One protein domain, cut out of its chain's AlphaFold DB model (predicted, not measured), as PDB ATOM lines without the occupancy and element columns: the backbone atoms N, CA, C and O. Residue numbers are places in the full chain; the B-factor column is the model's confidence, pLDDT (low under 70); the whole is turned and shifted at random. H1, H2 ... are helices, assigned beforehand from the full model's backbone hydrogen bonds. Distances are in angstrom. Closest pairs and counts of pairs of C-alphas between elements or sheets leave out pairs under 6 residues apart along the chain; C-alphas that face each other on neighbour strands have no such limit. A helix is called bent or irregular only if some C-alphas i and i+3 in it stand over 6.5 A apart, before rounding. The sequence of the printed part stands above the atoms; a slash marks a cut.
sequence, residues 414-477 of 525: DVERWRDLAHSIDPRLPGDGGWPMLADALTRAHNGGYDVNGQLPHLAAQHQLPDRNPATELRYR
ATOM      1  N   ASP A 414     307.822-159.485  20.800       64.12
ATOM      2  CA  ASP A 414     308.581-159.850  19.620       64.12
ATOM      3  C   ASP A 414     309.460-158.640  19.292       64.12
ATOM      4  O   ASP A 414     309.179-157.825  18.416       64.12
ATOM      5  N   VAL A 415     310.475-158.445  20.139       68.00
ATOM      6  CA  VAL A 415     311.422-157.333  20.085       68.00
ATOM      7  C   VAL A 415     312.163-157.361  18.750       68.00
ATOM      8  O   VAL A 415     312.591-156.317  18.264       68.00
ATOM      9  N   GLU A 416     312.274-158.541  18.136       74.81
ATOM     10  CA  GLU A 416     312.897-158.719  16.832       74.81
ATOM     11  C   GLU A 416     311.991-158.263  15.686       74.81
ATOM     12  O   GLU A 416     312.478-157.584  14.784       74.81
ATOM     13  N   ARG A 417     310.672-158.502  15.750       82.50
ATOM     14  CA  ARG A 417     309.715-158.067  14.712       82.50
ATOM     15  C   ARG A 417     309.842-156.598  14.312       82.50
ATOM     16  O   ARG A 417     309.699-156.267  13.138       82.50
ATOM     17  N   TRP A 418     310.067-155.712  15.280       89.94
ATOM     18  CA  TRP A 418     310.115-154.264  15.040       89.94
ATOM     19  C   TRP A 418     311.529-153.722  14.847       89.94
ATOM     20  O   TRP A 418     311.688-152.527  14.587       89.94
ATOM     21  N   ARG A 419     312.558-154.570  14.977       88.06
ATOM     22  CA  ARG A 419     313.959-154.144  14.963       88.06
ATOM     23  C   ARG A 419     314.339-153.492  13.638       88.06
ATOM     24  O   ARG A 419     314.924-152.410  13.655       88.06
ATOM     25  N   ASP A 420     313.957-154.097  12.518       86.81
ATOM     26  CA  ASP A 420     314.281-153.584  11.182       86.81
ATOM     27  C   ASP A 420     313.579-152.251  10.896       86.81
ATOM     28  O   ASP A 420     314.201-151.306  10.405       86.81
ATOM     29  N   LEU A 421     312.304-152.133  11.286       87.81
ATOM     30  CA  LEU A 421     311.550-150.885  11.164       87.81
ATOM     31  C   LEU A 421     312.195-149.775  12.002       87.81
ATOM     32  O   LEU A 421     312.442-148.686  11.490       87.81
ATOM     33  N   ALA A 422     312.517-150.045  13.266       89.88
ATOM     34  CA  ALA A 422     313.153-149.062  14.136       89.88
ATOM     35  C   ALA A 422     314.540-148.655  13.622       89.88
ATOM     36  O   ALA A 422     314.843-147.466  13.581       89.88
ATOM     37  N   HIS A 423     315.346-149.610  13.151       90.69
ATOM     38  CA  HIS A 423     316.650-149.326  12.555       90.69
ATOM     39  C   HIS A 423     316.537-148.467  11.283       90.69
ATOM     40  O   HIS A 423     317.413-147.643  11.022       90.69
ATOM     41  N   SER A 424     315.466-148.630  10.497       90.56
ATOM     42  CA  SER A 424     315.210-147.803   9.308       90.56
ATOM     43  C   SER A 424     314.836-146.349   9.635       90.56
ATOM     44  O   SER A 424     315.062-145.465   8.813       90.56
ATOM     45  N   ILE A 425     314.290-146.104  10.830       90.44
ATOM     46  CA  ILE A 425     313.891-144.777  11.314       90.44
ATOM     47  C   ILE A 425     315.080-144.063  11.963       90.44
ATOM     48  O   ILE A 425     315.398-142.931  11.606       90.44
ATOM     49  N   ASP A 426     315.738-144.723  12.916       88.94
ATOM     50  CA  ASP A 426     316.967-144.248  13.545       88.94
ATOM     51  C   ASP A 426     317.777-145.469  14.030       88.94
ATOM     52  O   ASP A 426     317.305-146.227  14.887       88.94
ATOM     53  N   PRO A 427     319.007-145.676  13.524       91.00
ATOM     54  CA  PRO A 427     319.819-146.853  13.842       91.00
ATOM     55  C   PRO A 427     320.186-146.960  15.331       91.00
ATOM     56  O   PRO A 427     320.606-148.023  15.784       91.00
ATOM     57  N   ARG A 428     320.015-145.886  16.116       91.44
ATOM     58  CA  ARG A 428     320.249-145.876  17.567       91.44
ATOM     59  C   ARG A 428     319.116-146.539  18.354       91.44
ATOM     60  O   ARG A 428     319.349-146.973  19.480       91.44
ATOM     61  N   LEU A 429     317.909-146.642  17.788       89.19
ATOM     62  CA  LEU A 429     316.719-147.127  18.499       89.19
ATOM     63  C   LEU A 429     316.866-148.558  19.036       89.19
ATOM     64  O   LEU A 429     316.580-148.744  20.215       89.19
ATOM     65  N   PRO A 430     317.355-149.556  18.271       88.12
ATOM     66  CA  PRO A 430     317.461-150.926  18.779       88.12
ATOM     67  C   PRO A 430     318.532-151.136  19.861       88.12
ATOM     68  O   PRO A 430     318.552-152.193  20.496       88.12
ATOM     69  N   GLY A 431     319.447-150.173  20.027       82.81
ATOM     70  CA  GLY A 431     320.498-150.175  21.050       82.81
ATOM     71  C   GLY A 431     320.172-149.321  22.280       82.81
ATOM     72  O   GLY A 431     320.956-149.307  23.227       82.81
ATOM     73  N   ASP A 432     319.043-148.608  22.277       87.38
ATOM     74  CA  ASP A 432     318.618-147.754  23.385       87.38
ATOM     75  C   ASP A 432     318.070-148.574  24.564       87.38
ATOM     76  O   ASP A 432     317.366-149.569  24.379       87.38
ATOM     77  N   GLY A 433     318.317-148.123  25.797       78.00
ATOM     78  CA  GLY A 433     317.809-148.795  27.001       78.00
ATOM     79  C   GLY A 433     316.276-148.860  27.077       78.00
ATOM     80  O   GLY A 433     315.732-149.757  27.720       78.00
ATOM     81  N   GLY A 434     315.569-147.950  26.394       80.81
ATOM     82  CA  GLY A 434     314.109-147.946  26.283       80.81
ATOM     83  C   GLY A 434     313.545-148.845  25.176       80.81
ATOM     84  O   GLY A 434     312.322-148.967  25.071       80.81
ATOM     85  N   TRP A 435     314.394-149.485  24.361       90.12
ATOM     86  CA  TRP A 435     313.978-150.280  23.200       90.12
ATOM     87  C   TRP A 435     312.955-151.381  23.518       90.12
ATOM     88  O   TRP A 435     311.925-151.424  22.840       90.12
ATOM     89  N   PRO A 436     313.128-152.221  24.563       84.31
ATOM     90  CA  PRO A 436     312.153-153.269  24.864       84.31
ATOM     91  C   PRO A 436     310.753-152.714  25.151       84.31
ATOM     92  O   PRO A 436     309.757-153.306  24.747       84.31
ATOM     93  N   MET A 437     310.671-151.547  25.801       78.38
ATOM     94  CA  MET A 437     309.399-150.894  26.121       78.38
ATOM     95  C   MET A 437     308.744-150.258  24.891       78.38
ATOM     96  O   MET A 437     307.517-150.212  24.809       78.38
ATOM     97  N   LEU A 438     309.541-149.745  23.946       87.12
ATOM     98  CA  LEU A 438     309.036-149.247  22.668       87.12
ATOM     99  C   LEU A 438     308.522-150.405  21.805       87.12
ATOM    100  O   LEU A 438     307.384-150.344  21.361       87.12
ATOM    101  N   ALA A 439     309.295-151.479  21.622       86.94
ATOM    102  CA  ALA A 439     308.887-152.644  20.829       86.94
ATOM    103  C   ALA A 439     307.599-153.306  21.359       86.94
ATOM    104  O   ALA A 439     306.716-153.705  20.596       86.94
ATOM    105  N   ASP A 440     307.455-153.361  22.679       80.50
ATOM    106  CA  ASP A 440     306.237-153.803  23.354       80.50
ATOM    107  C   ASP A 440     305.048-152.842  23.112       80.50
ATOM    108  O   ASP A 440     303.939-153.276  22.792       80.50
ATOM    109  N   ALA A 441     305.273-151.524  23.159       80.62
ATOM    110  CA  ALA A 441     304.251-150.532  22.811       80.62
ATOM    111  C   ALA A 441     303.827-150.597  21.332       80.62
ATOM    112  O   ALA A 441     302.638-150.485  21.043       80.62
ATOM    113  N   LEU A 442     304.764-150.840  20.411       88.06
ATOM    114  CA  LEU A 442     304.492-151.052  18.985       88.06
ATOM    115  C   LEU A 442     303.651-152.306  18.756       88.06
ATOM    116  O   LEU A 442     302.675-152.272  18.013       88.06
ATOM    117  N   THR A 443     303.977-153.395  19.451       84.06
ATOM    118  CA  THR A 443     303.203-154.640  19.386       84.06
ATOM    119  C   THR A 443     301.767-154.422  19.860       84.06
ATOM    120  O   THR A 443     300.828-154.842  19.185       84.06
ATOM    121  N   ARG A 444     301.573-153.702  20.974       76.31
ATOM    122  CA  ARG A 444     300.231-153.330  21.448       76.31
ATOM    123  C   ARG A 444     299.479-152.444  20.464       76.31
ATOM    124  O   ARG A 444     298.316-152.720  20.201       76.31
ATOM    125  N   ALA A 445     300.127-151.410  19.933       77.50
ATOM    126  CA  ALA A 445     299.514-150.508  18.968       77.50
ATOM    127  C   ALA A 445     299.060-151.291  17.724       77.50
ATOM    128  O   ALA A 445     297.891-151.232  17.350       77.50
ATOM    129  N   HIS A 446     299.944-152.112  17.155       84.44
ATOM    130  CA  HIS A 446     299.636-152.965  16.010       84.44
ATOM    131  C   HIS A 446     298.455-153.911  16.273       84.44
ATOM    132  O   HIS A 446     297.536-153.990  15.462       84.44
ATOM    133  N   ASN A 447     298.440-154.587  17.427       72.62
ATOM    134  CA  ASN A 447     297.341-155.479  17.807       72.62
ATOM    135  C   ASN A 447     296.027-154.717  18.067       72.62
ATOM    136  O   ASN A 447     294.950-155.274  17.889       72.62
ATOM    137  N   GLY A 448     296.111-153.441  18.451       68.31
ATOM    138  CA  GLY A 448     294.983-152.514  18.546       68.31
ATOM    139  C   GLY A 448     294.525-151.938  17.200       68.31
ATOM    140  O   GLY A 448     293.670-151.058  17.186       68.31
ATOM    141  N   GLY A 449     295.084-152.405  16.077       67.94
ATOM    142  CA  GLY A 449     294.730-151.948  14.731       67.94
ATOM    143  C   GLY A 449     295.438-150.667  14.281       67.94
ATOM    144  O   GLY A 449     295.111-150.140  13.220       67.94
ATOM    145  N   TYR A 450     296.413-150.170  15.047       82.50
ATOM    146  CA  TYR A 450     297.220-149.011  14.675       82.50
ATOM    147  C   TYR A 450     298.251-149.387  13.597       82.50
ATOM    148  O   TYR A 450     298.999-150.361  13.743       82.50
ATOM    149  N   ASP A 451     298.329-148.602  12.520       85.00
ATOM    150  CA  ASP A 451     299.290-148.819  11.433       85.00
ATOM    151  C   ASP A 451     300.706-148.390  11.844       85.00
ATOM    152  O   ASP A 451     301.199-147.322  11.488       85.00
ATOM    153  N   VAL A 452     301.385-149.249  12.603       87.94
ATOM    154  CA  VAL A 452     302.760-149.015  13.060       87.94
ATOM    155  C   VAL A 452     303.727-148.770  11.896       87.94
ATOM    156  O   VAL A 452     304.571-147.881  11.987       87.94
ATOM    157  N   ASN A 453     303.612-149.528  10.802       87.00
ATOM    158  CA  ASN A 453     304.546-149.424   9.679       87.00
ATOM    159  C   ASN A 453     304.396-148.092   8.933       87.00
ATOM    160  O   ASN A 453     305.395-147.523   8.498       87.00
ATOM    161  N   GLY A 454     303.165-147.594   8.797       84.00
ATOM    162  CA  GLY A 454     302.889-146.309   8.158       84.00
ATOM    163  C   GLY A 454     303.102-145.101   9.072       84.00
ATOM    164  O   GLY A 454     303.658-144.095   8.634       84.00
ATOM    165  N   GLN A 455     302.693-145.191  10.340       87.31
ATOM    166  CA  GLN A 455     302.621-144.031  11.238       87.31
ATOM    167  C   GLN A 455     303.894-143.802  12.058       87.31
ATOM    168  O   GLN A 455     304.241-142.658  12.351       87.31
ATOM    169  N   LEU A 456     304.637-144.852  12.422       89.81
ATOM    170  CA  LEU A 456     305.830-144.695  13.263       89.81
ATOM    171  C   LEU A 456     306.925-143.819  12.618       89.81
ATOM    172  O   LEU A 456     307.464-142.959  13.321       89.81
ATOM    173  N   PRO A 457     307.241-143.951  11.308       92.06
ATOM    174  CA  PRO A 457     308.175-143.039  10.649       92.06
ATOM    175  C   PRO A 457     307.687-141.587  10.658       92.06
ATOM    176  O   PRO A 457     308.492-140.666  10.786       92.06
ATOM    177  N   HIS A 458     306.371-141.371  10.564       86.31
ATOM    178  CA  HIS A 458     305.782-140.036  10.608       86.31
ATOM    179  C   HIS A 458     305.938-139.400  11.997       86.31
ATOM    180  O   HIS A 458     306.436-138.282  12.102       86.31
ATOM    181  N   LEU A 459     305.629-140.142  13.064       88.44
ATOM    182  CA  LEU A 459     305.825-139.701  14.454       88.44
ATOM    183  C   LEU A 459     307.286-139.379  14.786       88.44
ATOM    184  O   LEU A 459     307.588-138.431  15.519       88.44
ATOM    185  N   ALA A 460     308.215-140.163  14.241       89.00
ATOM    186  CA  ALA A 460     309.640-139.895  14.387       89.00
ATOM    187  C   ALA A 460     310.071-138.626  13.634       89.00
ATOM    188  O   ALA A 460     310.950-137.910  14.110       89.00
ATOM    189  N   ALA A 461     309.437-138.319  12.498       87.06
ATOM    190  CA  ALA A 461     309.753-137.158  11.668       87.06
ATOM    191  C   ALA A 461     309.145-135.832  12.168       87.06
ATOM    192  O   ALA A 461     309.639-134.775  11.784       87.06
ATOM    193  N   GLN A 462     308.113-135.861  13.023       81.25
ATOM    194  CA  GLN A 462     307.470-134.651  13.569       81.25
ATOM    195  C   GLN A 462     308.462-133.726  14.295       81.25
ATOM    196  O   GLN A 462     308.434-132.509  14.117       81.25
ATOM    197  N   HIS A 463     309.375-134.306  15.076       80.56
ATOM    198  CA  HIS A 463     310.471-133.601  15.739       80.56
ATOM    199  C   HIS A 463     311.714-134.484  15.772       80.56
ATOM    200  O   HIS A 463     311.603-135.690  15.987       80.56
ATOM    201  N   GLN A 464     312.901-133.892  15.643       87.38
ATOM    202  CA  GLN A 464     314.154-134.644  15.728       87.38
ATOM    203  C   GLN A 464     314.221-135.447  17.039       87.38
ATOM    204  O   GLN A 464     313.935-134.921  18.117       87.38
ATOM    205  N   LEU A 465     314.560-136.736  16.940       88.50
ATOM    206  CA  LEU A 465     314.713-137.595  18.113       88.50
ATOM    207  C   LEU A 465     315.937-137.152  18.936       88.50
ATOM    208  O   LEU A 465     316.996-136.894  18.353       88.50
ATOM    209  N   PRO A 466     315.818-137.063  20.273       84.69
ATOM    210  CA  PRO A 466     316.891-136.592  21.137       84.69
ATOM    211  C   PRO A 466     318.076-137.563  21.147       84.69
ATOM    212  O   PRO A 466     317.916-138.775  21.018       84.69
ATOM    213  N   ASP A 467     319.275-137.032  21.394       77.56
ATOM    214  CA  ASP A 467     320.503-137.838  21.466       77.56
ATOM    215  C   ASP A 467     320.554-138.786  22.671       77.56
ATOM    216  O   ASP A 467     321.340-139.732  22.691       77.56
ATOM    217  N   ARG A 468     319.714-138.544  23.683       77.12
ATOM    218  CA  ARG A 468     319.542-139.418  24.845       77.12
ATOM    219  C   ARG A 468     318.128-139.981  24.866       77.12
ATOM    220  O   ARG A 468     317.168-139.218  24.826       77.12
ATOM    221  N   ASN A 469     318.022-141.299  25.021       82.06
ATOM    222  CA  ASN A 469     316.768-142.046  25.146       82.06
ATOM    223  C   ASN A 469     315.773-141.880  23.969       82.06
ATOM    224  O   ASN A 469     314.573-141.705  24.218       82.06
ATOM    225  N   PRO A 470     316.208-141.953  22.692       88.00
ATOM    226  CA  PRO A 470     315.325-141.761  21.537       88.00
ATOM    227  C   PRO A 470     314.152-142.755  21.490       88.00
ATOM    228  O   PRO A 470     313.061-142.384  21.057       88.00
ATOM    229  N   ALA A 471     314.319-143.990  21.985       87.12
ATOM    230  CA  ALA A 471     313.229-144.970  21.994       87.12
ATOM    231  C   ALA A 471     312.151-144.632  23.033       87.12
ATOM    232  O   ALA A 471     310.967-144.885  22.814       87.12
ATOM    233  N   THR A 472     312.546-144.017  24.150       81.25
ATOM    234  CA  THR A 472     311.602-143.552  25.173       81.25
ATOM    235  C   THR A 472     310.756-142.394  24.654       81.25
ATOM    236  O   THR A 472     309.542-142.405  24.839       81.25
ATOM    237  N   GLU A 473     311.377-141.439  23.962       86.81
ATOM    238  CA  GLU A 473     310.685-140.314  23.326       86.81
ATOM    239  C   GLU A 473     309.701-140.790  22.249       86.81
ATOM    240  O   GLU A 473     308.520-140.444  22.277       86.81
ATOM    241  N   LEU A 474     310.147-141.659  21.336       87.94
ATOM    242  CA  LEU A 474     309.285-142.185  20.277       87.94
ATOM    243  C   LEU A 474     308.112-143.010  20.840       87.94
ATOM    244  O   LEU A 474     307.008-142.970  20.302       87.94
ATOM    245  N   ARG A 475     308.319-143.699  21.970       90.31
ATOM    246  CA  ARG A 475     307.257-144.403  22.701       90.31
ATOM    247  C   ARG A 475     306.211-143.444  23.268       90.31
ATOM    248  O   ARG A 475     305.030-143.774  23.225       90.31
ATOM    249  N   TYR A 476     306.613-142.282  23.787       81.56
ATOM    250  CA  TYR A 476     305.663-141.270  24.260       81.56
ATOM    251  C   TYR A 476     304.843-140.676  23.118       81.56
ATOM    252  O   TYR A 476     303.637-140.521  23.273       81.56
ATOM    253  N   ARG A 477     305.456-140.426  21.957       88.06
ATOM    254  CA  ARG A 477     304.732-139.945  20.768       88.06
ATOM    255  C   ARG A 477     303.734-140.967  20.250       88.06
ATOM    256  O   ARG A 477     302.584-140.624  20.021       88.06
TER     257      ARG A 477
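What this domain is: This is residues 414 to 477 of the 525 residues of the protein "Toprim domain-containing protein" of Geodermatophilaceae bacterium (UniProt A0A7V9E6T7). What shape do the four helices make? H2 and H4 lie side by side, and H1 and H3 lie across one side of that pair in a small two-layered cluster, with H3 crossing H4 and H1 crossing H2. What are its make-up and size? The printed part has 64 residues with four named helices, H1 to H4 in chain order, and no named strand; the class is all helix. It is compact, with a radius of gyration of the C-alphas of 10.4 A and spans of 30 by 22 by 19 A.

Where its parts are: Where is the longest helix? H2, residues 435 to 447, covers 18.2 A from C-alpha 435 at (313.978, -150.280, 23.200). Where are the others? H4 is residues 470 to 477, 10.8 A, ending at C-alpha 477 (304.732, -139.945, 20.768). H3 is residues 452 to 462, 15.1 A, only just irregular, with C-alphas 454 and 457 6.7 A apart; H1 is residues 419 to 425, 10.1 A, from C-alpha 419 (313.959, -154.144, 14.963).

How they stand to each other: What touches H2? H4 does, closest at C-alphas 438 and 475, 5.2 A, the same way at a shallow tilt of 33 degrees, only just short of steep. H3 only just touches residues 442 to 446 of H2, only at the corner, closest at C-alphas 446 and 452, 5.8 A. Where is H1? It only just touches H3, closest at C-alphas 425 and 457, 6.0 A; it is apart from H4. Are the backbones complete? Every O i to N i+4 pair is within hydrogen-bond range in H1, H2 and H4; H3 has 5 of 7.

The domain as a whole: Is there a cut or a long link? The printed part has no cut; H2 to H3 is a tight link, and the other two are short. Where is confidence low? Residues 414 to 415 and 448 to 449 are under 70.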